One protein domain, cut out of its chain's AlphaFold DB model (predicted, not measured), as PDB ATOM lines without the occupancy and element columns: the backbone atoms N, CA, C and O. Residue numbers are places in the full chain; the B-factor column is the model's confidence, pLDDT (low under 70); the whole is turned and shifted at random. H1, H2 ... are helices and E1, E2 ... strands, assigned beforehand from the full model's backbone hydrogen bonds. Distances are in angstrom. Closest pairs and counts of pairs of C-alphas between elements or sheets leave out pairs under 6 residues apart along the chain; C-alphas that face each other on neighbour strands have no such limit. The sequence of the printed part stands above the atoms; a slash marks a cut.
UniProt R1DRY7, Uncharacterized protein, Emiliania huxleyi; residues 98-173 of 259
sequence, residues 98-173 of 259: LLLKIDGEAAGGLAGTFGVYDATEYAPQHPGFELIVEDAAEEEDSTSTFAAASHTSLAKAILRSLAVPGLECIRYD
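What this domain is: This is residues 98 to 173 of the 259 residues of an uncharacterized protein of Emiliania huxleyi (UniProt R1DRY7). A pair of antiparallel strands, E1 and E2, forms the core, and short helices are set round it: H2 and H3 beside E1, H4 near E2, and H1 at the end where E1 gives way to it. The last stretch, residues 162 to 173, has no named element and comes back to E2, where residues 170 to 171 pair with residues 113 to 114. The printed part has 76 residues, with two named strands and four named helices in the order E1 H1 E2 H2 H3 H4. The class is mixed, helices and strands, and the whole is compact, with a radius of gyration of the C-alphas of 11.2 A and spans of 32 by 21 by 20 A.

Where its parts are: Find C-alpha 99 at (225.985, 172.652, 99.982), where E1 begins; it runs through residues 99 to 103, 13.4 A. H1 follows at once, residues 104 to 107. Then E2, residues 113 to 118, covers 17.1 A. Look next at C-alpha 130, (234.565, 169.391, 90.261), where H2 begins; its residues 130 to 138 span 12.8 A. H3 is residues 143 to 148. H4, residues 153 to 161, spans 12.7 A and ends at C-alpha 161, (219.455, 178.982, 90.116).

How they stand to each other: Begin with E1 and E2, antiparallel at 156 degrees, and look for N 100 and O 117, 2.8 A apart, and N 115 and O 102, also 2.8 A. From E1, look to H2, where the closest C-alphas are those of Leu 100 and Ala 137, 5.2 A apart. For E1 and H3 they are those of Ile 102 and Thr 143, 4.6 A apart. H2 and H3 are close but not clearly touching, with the C-alphas of Ala 136 and Thr 145 closest at 6.6 A; they run opposite ways at a steep tilt of 38 degrees. H1 only just touches H3, with 3 pairs of C-alphas within 8 A, the closest those of Ala 106 and Ala 147 at 6.7 A. It only just touches H4 too, with 3 such pairs, the closest those of Ala 107 and Lys 156 at 6.0 A. For E2 and H4 the closest C-alphas are those of Tyr 117 and Leu 159, 7.0 A apart. H4 is apart from H2 and from H3. In H2, H3 and H4 every O i to N i+4 pair is within hydrogen-bond range; H1 is too short for such a pair.

The domain as a whole: The two C-alphas farthest apart are those of Pro 127 and Asp 173, 33.3 A. The printed part has no cut. The link from E2 to H2, 11 residues, is long; the others are tight. The mean pLDDT of the printed part is 92.1, and no printed residue is under 70.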
ATOM      1  N   LEU A  98     226.149 168.568  97.977       97.88
ATOM      2  CA  LEU A  98     227.196 169.592  98.015       97.88
ATOM      3  C   LEU A  98     226.564 170.959  98.290       97.88
ATOM      4  O   LEU A  98     226.024 171.603  97.392       97.88
ATOM      5  N   LEU A  99     226.601 171.396  99.553       98.25
ATOM      6  CA  LEU A  99     225.985 172.652  99.982       98.25
ATOM      7  C   LEU A  99     227.030 173.762 100.127       98.25
ATOM      8  O   LEU A  99     227.983 173.655 100.904       98.25
ATOM      9  N   LEU A 100     226.795 174.873  99.437       97.38
ATOM     10  CA  LEU A 100     227.589 176.093  99.529       97.38
ATOM     11  C   LEU A 100     226.852 177.120 100.389       97.38
ATOM     12  O   LEU A 100     225.655 177.337 100.209       97.38
ATOM     13  N   LYS A 101     227.570 177.765 101.311       96.56
ATOM     14  CA  LYS A 101     227.078 178.906 102.096       96.56
ATOM     15  C   LYS A 101     227.828 180.137 101.613       96.56
ATOM     16  O   LYS A 101     229.045 180.183 101.750       96.56
ATOM     17  N   ILE A 102     227.121 181.096 101.025       95.19
ATOM     18  CA  ILE A 102     227.741 182.287 100.429       95.19
ATOM     19  C   ILE A 102     226.994 183.531 100.902       95.19
ATOM     20  O   ILE A 102     225.760 183.557 100.887       95.19
ATOM     21  N   ASP A 103     227.746 184.555 101.294       94.00
ATOM     22  CA  ASP A 103     227.242 185.864 101.688       94.00
ATOM     23  C   ASP A 103     226.315 186.448 100.613       94.00
ATOM     24  O   ASP A 103     226.537 186.336  99.400       94.00
ATOM     25  N   GLY A 104     225.242 187.069 101.086       88.88
ATOM     26  CA  GLY A 104     224.193 187.655 100.279       88.88
ATOM     27  C   GLY A 104     224.763 188.663  99.295       88.88
ATOM     28  O   GLY A 104     224.472 188.549  98.113       88.88
ATOM     29  N   GLU A 105     225.625 189.589  99.714       85.38
ATOM     30  CA  GLU A 105     226.199 190.599  98.815       85.38
ATOM     31  C   GLU A 105     227.031 189.957  97.701       85.38
ATOM     32  O   GLU A 105     226.912 190.331  96.528       85.38
ATOM     33  N   ALA A 106     227.822 188.935  98.042       76.88
ATOM     34  CA  ALA A 106     228.622 188.196  97.068       76.88
ATOM     35  C   ALA A 106     227.736 187.515  96.006       76.88
ATOM     36  O   ALA A 106     228.067 187.530  94.812       76.88
ATOM     37  N   ALA A 107     226.572 187.010  96.422       78.88
ATOM     38  CA  ALA A 107     225.564 186.407  95.554       78.88
ATOM     39  C   ALA A 107     224.592 187.412  94.889       78.88
ATOM     40  O   ALA A 107     223.771 187.014  94.057       78.88
ATOM     41  N   GLY A 108     224.688 188.712  95.198       80.38
ATOM     42  CA  GLY A 108     223.802 189.766  94.676       80.38
ATOM     43  C   GLY A 108     222.483 189.963  95.445       80.38
ATOM     44  O   GLY A 108     221.533 190.519  94.895       80.38
ATOM     45  N   GLY A 109     222.412 189.477  96.681       86.25
ATOM     46  CA  GLY A 109     221.354 189.667  97.673       86.25
ATOM     47  C   GLY A 109     221.634 190.797  98.679       86.25
ATOM     48  O   GLY A 109     222.315 191.773  98.372       86.25
ATOM     49  N   LEU A 110     221.048 190.690  99.880       86.56
ATOM     50  CA  LEU A 110     221.067 191.744 100.904       86.56
ATOM     51  C   LEU A 110     222.284 191.645 101.837       86.56
ATOM     52  O   LEU A 110     222.662 190.554 102.266       86.56
ATOM     53  N   ALA A 111     222.807 192.804 102.243       88.50
ATOM     54  CA  ALA A 111     223.827 192.935 103.281       88.50
ATOM     55  C   ALA A 111     223.433 192.226 104.586       88.50
ATOM     56  O   ALA A 111     222.292 192.341 105.049       88.50
ATOM     57  N   GLY A 112     224.383 191.523 105.207       87.94
ATOM     58  CA  GLY A 112     224.152 190.813 106.469       87.94
ATOM     59  C   GLY A 112     223.229 189.599 106.332       87.94
ATOM     60  O   GLY A 112     222.618 189.169 107.313       87.94
ATOM     61  N   THR A 113     223.115 189.043 105.127       93.06
ATOM     62  CA  THR A 113     222.431 187.771 104.867       93.06
ATOM     63  C   THR A 113     223.372 186.801 104.170       93.06
ATOM     64  O   THR A 113     224.400 187.220 103.661       93.06
ATOM     65  N   PHE A 114     223.028 185.521 104.137       95.06
ATOM     66  CA  PHE A 114     223.679 184.507 103.321       95.06
ATOM     67  C   PHE A 114     222.633 183.635 102.630       95.06
ATOM     68  O   PHE A 114     221.501 183.499 103.106       95.06
ATOM     69  N   GLY A 115     223.035 183.036 101.515       96.38
ATOM     70  CA  GLY A 115     222.274 182.018 100.805       96.38
ATOM     71  C   GLY A 115     222.914 180.641 100.948       96.38
ATOM     72  O   GLY A 115     224.134 180.521 101.106       96.38
ATOM     73  N   VAL A 116     222.083 179.602 100.882       97.69
ATOM     74  CA  VAL A 116     222.515 178.204 100.778       97.69
ATOM     75  C   VAL A 116     222.204 177.698  99.377       97.69
ATOM     76  O   VAL A 116     221.062 177.796  98.927       97.69
ATOM     77  N   TYR A 117     223.206 177.144  98.706       98.00
ATOM     78  CA  TYR A 117     223.118 176.704  97.316       98.00
ATOM     79  C   TYR A 117     223.495 175.232  97.210       98.00
ATOM     80  O   TYR A 117     224.456 174.796  97.839       98.00
ATOM     81  N   ASP A 118     222.732 174.470  96.436       98.38
ATOM     82  CA  ASP A 118     222.992 173.062  96.170       98.38
ATOM     83  C   ASP A 118     223.716 172.905  94.837       98.38
ATOM     84  O   ASP A 118     223.130 173.050  93.766       98.38
ATOM     85  N   ALA A 119     225.007 172.613  94.916       97.62
ATOM     86  CA  ALA A 119     225.862 172.451  93.757       97.62
ATOM     87  C   ALA A 119     226.003 170.987  93.317       97.62
ATOM     88  O   ALA A 119     226.801 170.721  92.427       97.62
ATOM     89  N   THR A 120     225.246 170.044  93.893       97.75
ATOM     90  CA  THR A 120     225.433 168.599  93.654       97.75
ATOM     91  C   THR A 120     225.366 168.237  92.168       97.75
ATOM     92  O   THR A 120     226.265 167.591  91.644       97.75
ATOM     93  N   GLU A 121     224.334 168.698  91.457       97.62
ATOM     94  CA  GLU A 121     224.164 168.405  90.024       97.62
ATOM     95  C   GLU A 121     225.059 169.270  89.122       97.62
ATOM     96  O   GLU A 121     225.313 168.935  87.962       97.62
ATOM     97  N   TYR A 122     225.533 170.397  89.654       96.56
ATOM     98  CA  TYR A 122     226.338 171.367  88.923       96.56
ATOM     99  C   TYR A 122     227.840 171.078  88.998       96.56
ATOM    100  O   TYR A 122     228.557 171.376  88.046       96.56
ATOM    101  N   ALA A 123     228.320 170.475  90.088       96.62
ATOM    102  CA  ALA A 123     229.729 170.166  90.322       96.62
ATOM    103  C   ALA A 123     230.429 169.474  89.129       96.62
ATOM    104  O   ALA A 123     231.451 170.002  88.683       96.62
ATOM    105  N   PRO A 124     229.869 168.416  88.500       96.00
ATOM    106  CA  PRO A 124     230.506 167.780  87.340       96.00
ATOM    107  C   PRO A 124     230.502 168.651  86.070       96.00
ATOM    108  O   PRO A 124     231.242 168.381  85.126       96.00
ATOM    109  N   GLN A 125     229.670 169.693  86.020       94.56
ATOM    110  CA  GLN A 125     229.554 170.634  84.898       94.56
ATOM    111  C   GLN A 125     230.359 171.923  85.135       94.56
ATOM    112  O   GLN A 125     230.362 172.823  84.290       94.56
ATOM    113  N   HIS A 126     231.020 172.043  86.289       93.44
ATOM    114  CA  HIS A 126     231.740 173.247  86.664       93.44
ATOM    115  C   HIS A 126     232.990 173.440  85.779       93.44
ATOM    116  O   HIS A 126     233.823 172.536  85.675       93.44
ATOM    117  N   PRO A 127     233.190 174.623  85.162       89.19
ATOM    118  CA  PRO A 127     234.297 174.855  84.228       89.19
ATOM    119  C   PRO A 127     235.688 174.814  84.881       89.19
ATOM    120  O   PRO A 127     236.685 174.676  84.178       89.19
ATOM    121  N   GLY A 128     235.768 174.955  86.209       82.75
ATOM    122  CA  GLY A 128     237.013 174.969  86.982       82.75
ATOM    123  C   GLY A 128     237.421 173.622  87.581       82.75
ATOM    124  O   GLY A 128     238.267 173.629  88.462       82.75
ATOM    125  N   PHE A 129     236.848 172.503  87.125       85.88
ATOM    126  CA  PHE A 129     236.878 171.177  87.767       85.88
ATOM    127  C   PHE A 129     235.935 171.047  88.972       85.88
ATOM    128  O   PHE A 129     235.657 172.015  89.684       85.88
ATOM    129  N   GLU A 130     235.456 169.817  89.173       92.38
ATOM    130  CA  GLU A 130     234.565 169.391  90.261       92.38
ATOM    131  C   GLU A 130     235.195 169.613  91.641       92.38
ATOM    132  O   GLU A 130     234.541 170.149  92.533       92.38
ATOM    133  N   LEU A 131     236.497 169.328  91.771       90.88
ATOM    134  CA  LEU A 131     237.237 169.414  93.034       90.88
ATOM    135  C   LEU A 131     237.154 170.803  93.691       90.88
ATOM    136  O   LEU A 131     237.083 170.906  94.906       90.88
ATOM    137  N   ILE A 132     237.087 171.884  92.904       92.50
ATOM    138  CA  ILE A 132     236.950 173.244  93.454       92.50
ATOM    139  C   ILE A 132     235.600 173.426  94.161       92.50
ATOM    140  O   ILE A 132     235.510 174.123  95.173       92.50
ATOM    141  N   VAL A 133     234.537 172.831  93.617       93.62
ATOM    142  CA  VAL A 133     233.196 172.902  94.209       93.62
ATOM    143  C   VAL A 133     233.133 172.040  95.464       93.62
ATOM    144  O   VAL A 133     232.529 172.464  96.446       93.62
ATOM    145  N   GLU A 134     233.773 170.871  95.447       95.25
ATOM    146  CA  GLU A 134     233.894 169.995  96.615       95.25
ATOM    147  C   GLU A 134     234.661 170.682  97.750       95.25
ATOM    148  O   GLU A 134     234.114 170.806  98.846       95.25
ATOM    149  N   ASP A 135     235.842 171.241  97.472       95.06
ATOM    150  CA  ASP A 135     236.653 171.984  98.445       95.06
ATOM    151  C   ASP A 135     235.851 173.147  99.061       95.06
ATOM    152  O   ASP A 135     235.778 173.307 100.281       95.06
ATOM    153  N   ALA A 136     235.159 173.933  98.228       95.00
ATOM    154  CA  ALA A 136     234.292 175.012  98.704       95.00
ATOM    155  C   ALA A 136     233.107 174.488  99.538       95.00
ATOM    156  O   ALA A 136     232.652 175.138 100.485       95.00
ATOM    157  N   ALA A 137     232.586 173.306  99.211       96.50
ATOM    158  CA  ALA A 137     231.521 172.665  99.965       96.50
ATOM    159  C   ALA A 137     232.004 172.125 101.324       96.50
ATOM    160  O   ALA A 137     231.171 171.980 102.219       96.50
ATOM    161  N   GLU A 138     233.301 171.905 101.536       95.56
ATOM    162  CA  GLU A 138     233.865 171.536 102.844       95.56
ATOM    163  C   GLU A 138     234.045 172.733 103.796       95.56
ATOM    164  O   GLU A 138     234.012 172.571 105.019       95.56
ATOM    165  N   GLU A 139     234.182 173.953 103.271       93.88
ATOM    166  CA  GLU A 139     234.322 175.164 104.089       93.88
ATOM    167  C   GLU A 139     233.042 175.487 104.877       93.88
ATOM    168  O   GLU A 139     231.937 175.372 104.357       93.88
ATOM    169  N   GLU A 140     233.141 175.976 106.119       92.50
ATOM    170  CA  GLU A 140     231.958 176.423 106.887       92.50
ATOM    171  C   GLU A 140     231.175 177.528 106.151       92.50
ATOM    172  O   GLU A 140     229.940 177.539 106.147       92.50
ATOM    173  N   ASP A 141     231.906 178.436 105.503       93.56
ATOM    174  CA  ASP A 141     231.395 179.555 104.721       93.56
ATOM    175  C   ASP A 141     232.310 179.761 103.507       93.56
ATOM    176  O   ASP A 141     233.470 180.133 103.661       93.56
ATOM    177  N   SER A 142     231.784 179.520 102.304       95.12
ATOM    178  CA  SER A 142     232.542 179.539 101.048       95.12
ATOM    179  C   SER A 142     232.603 180.931 100.408       95.12
ATOM    180  O   SER A 142     232.935 181.067  99.228       95.12
ATOM    181  N   THR A 143     232.246 181.989 101.147       93.25
ATOM    182  CA  THR A 143     232.195 183.362 100.624       93.25
ATOM    183  C   THR A 143     233.540 183.839 100.094       93.25
ATOM    184  O   THR A 143     233.594 184.416  99.010       93.25
ATOM    185  N   SER A 144     234.634 183.610 100.827       90.50
ATOM    186  CA  SER A 144     235.968 184.052 100.400       90.50
ATOM    187  C   SER A 144     236.421 183.338  99.135       90.50
ATOM    188  O   SER A 144     236.926 183.985  98.218       90.50
ATOM    189  N   THR A 145     236.191 182.030  99.068       91.81
ATOM    190  CA  THR A 145     236.556 181.192  97.922       91.81
ATOM    191  C   THR A 145     235.741 181.585  96.693       91.81
ATOM    192  O   THR A 145     236.297 181.791  95.612       91.81
ATOM    193  N   PHE A 146     234.444 181.856  96.871       90.75
ATOM    194  CA  PHE A 146     233.606 182.406  95.812       90.75
ATOM    195  C   PHE A 146     234.058 183.812  95.372       90.75
ATOM    196  O   PHE A 146     234.122 184.104  94.179       90.75
ATOM    197  N   ALA A 147     234.399 184.707  96.299       88.50
ATOM    198  CA  ALA A 147     234.825 186.065  95.961       88.50
ATOM    199  C   ALA A 147     236.178 186.094  95.224       88.50
ATOM    200  O   ALA A 147     236.342 186.863  94.274       88.50
ATOM    201  N   ALA A 148     237.125 185.237  95.616       87.50
ATOM    202  CA  ALA A 148     238.470 185.180  95.040       87.50
ATOM    203  C   ALA A 148     238.467 184.830  93.543       87.50
ATOM    204  O   ALA A 148     239.267 185.366  92.777       87.50
ATOM    205  N   ALA A 149     237.523 183.999  93.103       85.25
ATOM    206  CA  ALA A 149     237.388 183.598  91.705       85.25
ATOM    207  C   ALA A 149     236.830 184.702  90.777       85.25
ATOM    208  O   ALA A 149     236.712 184.480  89.575       85.25
ATOM    209  N   SER A 150     236.511 185.900  91.294       81.88
ATOM    210  CA  SER A 150     236.067 187.060  90.496       81.88
ATOM    211  C   SER A 150     234.917 186.735  89.530       81.88
ATOM    212  O   SER A 150     234.936 187.087  88.349       81.88
ATOM    213  N   HIS A 151     233.903 186.033  90.043       85.38
ATOM    214  CA  HIS A 151     232.797 185.501  89.253       85.38
ATOM    215  C   HIS A 151     232.065 186.560  88.412       85.38
ATOM    216  O   HIS A 151     231.692 187.636  88.889       85.38
ATOM    217  N   THR A 152     231.782 186.196  87.160       89.31
ATOM    218  CA  THR A 152     231.002 187.004  86.213       89.31
ATOM    219  C   THR A 152     229.522 187.083  86.608       89.31
ATOM    220  O   THR A 152     229.016 186.282  87.398       89.31
ATOM    221  N   SER A 153     228.776 188.015  86.005       90.31
ATOM    222  CA  SER A 153     227.319 188.116  86.192       90.31
ATOM    223  C   SER A 153     226.574 186.828  85.821       90.31
ATOM    224  O   SER A 153     225.579 186.496  86.465       90.31
ATOM    225  N   LEU A 154     227.070 186.089  84.819       90.50
ATOM    226  CA  LEU A 154     226.517 184.794  84.422       90.50
ATOM    227  C   LEU A 154     226.718 183.746  85.521       90.50
ATOM    228  O   LEU A 154     225.761 183.079  85.897       90.50
ATOM    229  N   ALA A 155     227.918 183.650  86.099       90.25
ATOM    230  CA  ALA A 155     228.180 182.724  87.200       90.25
ATOM    231  C   ALA A 155     227.306 183.029  88.429       90.25
ATOM    232  O   ALA A 155     226.744 182.119  89.033       90.25
ATOM    233  N   LYS A 156     227.086 184.312  88.748       92.50
ATOM    234  CA  LYS A 156     226.138 184.716  89.803       92.50
ATOM    235  C   LYS A 156     224.683 184.374  89.468       92.50
ATOM    236  O   LYS A 156     223.878 184.174  90.373       92.50
ATOM    237  N   ALA A 157     224.299 184.365  88.191       93.69
ATOM    238  CA  ALA A 157     222.969 183.918  87.772       93.69
ATOM    239  C   ALA A 157     222.816 182.396  87.918       93.69
ATOM    240  O   ALA A 157     221.811 181.952  88.465       93.69
ATOM    241  N   ILE A 158     223.836 181.626  87.520       94.88
ATOM    242  CA  ILE A 158     223.884 180.172  87.727       94.88
ATOM    243  C   ILE A 158     223.792 179.860  89.221       94.88
ATOM    244  O   ILE A 158     222.905 179.116  89.621       94.88
ATOM    245  N   LEU A 159     224.608 180.503  90.065       94.56
ATOM    246  CA  LEU A 159     224.555 180.303  91.513       94.56
ATOM    247  C   LEU A 159     223.136 180.513  92.059       94.56
ATOM    248  O   LEU A 159     222.626 179.674  92.789       94.56
ATOM    249  N   ARG A 160     222.455 181.591  91.653       95.19
ATOM    250  CA  ARG A 160     221.077 181.863  92.089       95.19
ATOM    251  C   ARG A 160     220.077 180.795  91.648       95.19
ATOM    252  O   ARG A 160     219.124 180.554  92.380       95.19
ATOM    253  N   SER A 161     220.288 180.131  90.508       96.69
ATOM    254  CA  SER A 161     219.455 178.982  90.116       96.69
ATOM    255  C   SER A 161     219.689 177.725  90.958       96.69
ATOM    256  O   SER A 161     218.829 176.853  90.978       96.69
ATOM    257  N   LEU A 162     220.805 177.654  91.689       97.75
ATOM    258  CA  LEU A 162     221.136 176.555  92.599       97.75
ATOM    259  C   LEU A 162     220.624 176.794  94.029       97.75
ATOM    260  O   LEU A 162     220.923 176.014  94.932       97.75
ATOM    261  N   ALA A 163     219.915 177.894  94.284       97.56
ATOM    262  CA  ALA A 163     219.517 178.261  95.636       97.56
ATOM    263  C   ALA A 163     218.544 177.232  96.232       97.56
ATOM    264  O   ALA A 163     217.573 176.825  95.592       97.56
ATOM    265  N   VAL A 164     218.792 176.818  97.476       97.38
ATOM    266  CA  VAL A 164     217.892 175.913  98.197       97.38
ATOM    267  C   VAL A 164     216.631 176.693  98.585       97.38
ATOM    268  O   VAL A 164     216.750 177.664  99.339       97.38
ATOM    269  N   PRO A 165     215.429 176.269  98.138       97.06
ATOM    270  CA  PRO A 165     214.200 177.010  98.391       97.06
ATOM    271  C   PRO A 165     213.975 177.314  99.877       97.06
ATOM    272  O   PRO A 165     213.948 176.407 100.711       97.06
ATOM    273  N   GLY A 166     213.801 178.592 100.215       95.62
ATOM    274  CA  GLY A 166     213.611 179.088 101.581       95.62
ATOM    275  C   GLY A 166     214.897 179.371 102.377       95.62
ATOM    276  O   GLY A 166     214.802 179.830 103.524       95.62
ATOM    277  N   LEU A 167     216.078 179.115 101.799       96.75
ATOM    278  CA  LEU A 167     217.402 179.382 102.383       96.75
ATOM    279  C   LEU A 167     218.237 180.373 101.550       96.75
ATOM    280  O   LEU A 167     219.446 180.462 101.730       96.75
ATOM    281  N   GLU A 168     217.617 181.132 100.650       95.06
ATOM    282  CA  GLU A 168     218.298 182.053  99.726       95.06
ATOM    283  C   GLU A 168     218.757 183.346 100.414       95.06
ATOM    284  O   GLU A 168     219.646 184.039  99.928       95.06
ATOM    285  N   CYS A 169     218.115 183.694 101.530       94.06
ATOM    286  CA  CYS A 169     218.326 184.944 102.255       94.06
ATOM    287  C   CYS A 169     218.078 184.726 103.755       94.06
ATOM    288  O   CYS A 169     217.024 185.061 104.312       94.06
ATOM    289  N   ILE A 170     219.039 184.082 104.409       93.50
ATOM    290  CA  ILE A 170     219.068 183.891 105.858       93.50
ATOM    291  C   ILE A 170     219.892 185.022 106.450       93.50
ATOM    292  O   ILE A 170     220.983 185.299 105.972       93.50
ATOM    293  N   ARG A 171     219.392 185.703 107.482       91.19
ATOM    294  CA  ARG A 171     220.206 186.713 108.163       91.19
ATOM    295  C   ARG A 171     221.392 186.038 108.834       91.19
ATOM    296  O   ARG A 171     221.208 185.021 109.496       91.19
ATOM    297  N   TYR A 172     222.572 186.639 108.705       84.00
ATOM    298  CA  TYR A 172     223.608 186.367 109.681       84.00
ATOM    299  C   TYR A 172     223.060 186.800 111.027       84.00
ATOM    300  O   TYR A 172     222.598 187.933 111.210       84.00
ATOM    301  N   ASP A 173     223.129 185.893 111.979       73.44
ATOM    302  CA  ASP A 173     223.009 186.281 113.359       73.44
ATOM    303  C   ASP A 173     224.212 187.201 113.577       73.44
ATOM    304  O   ASP A 173     225.353 186.765 113.459       73.44
TER     305      ASP A 173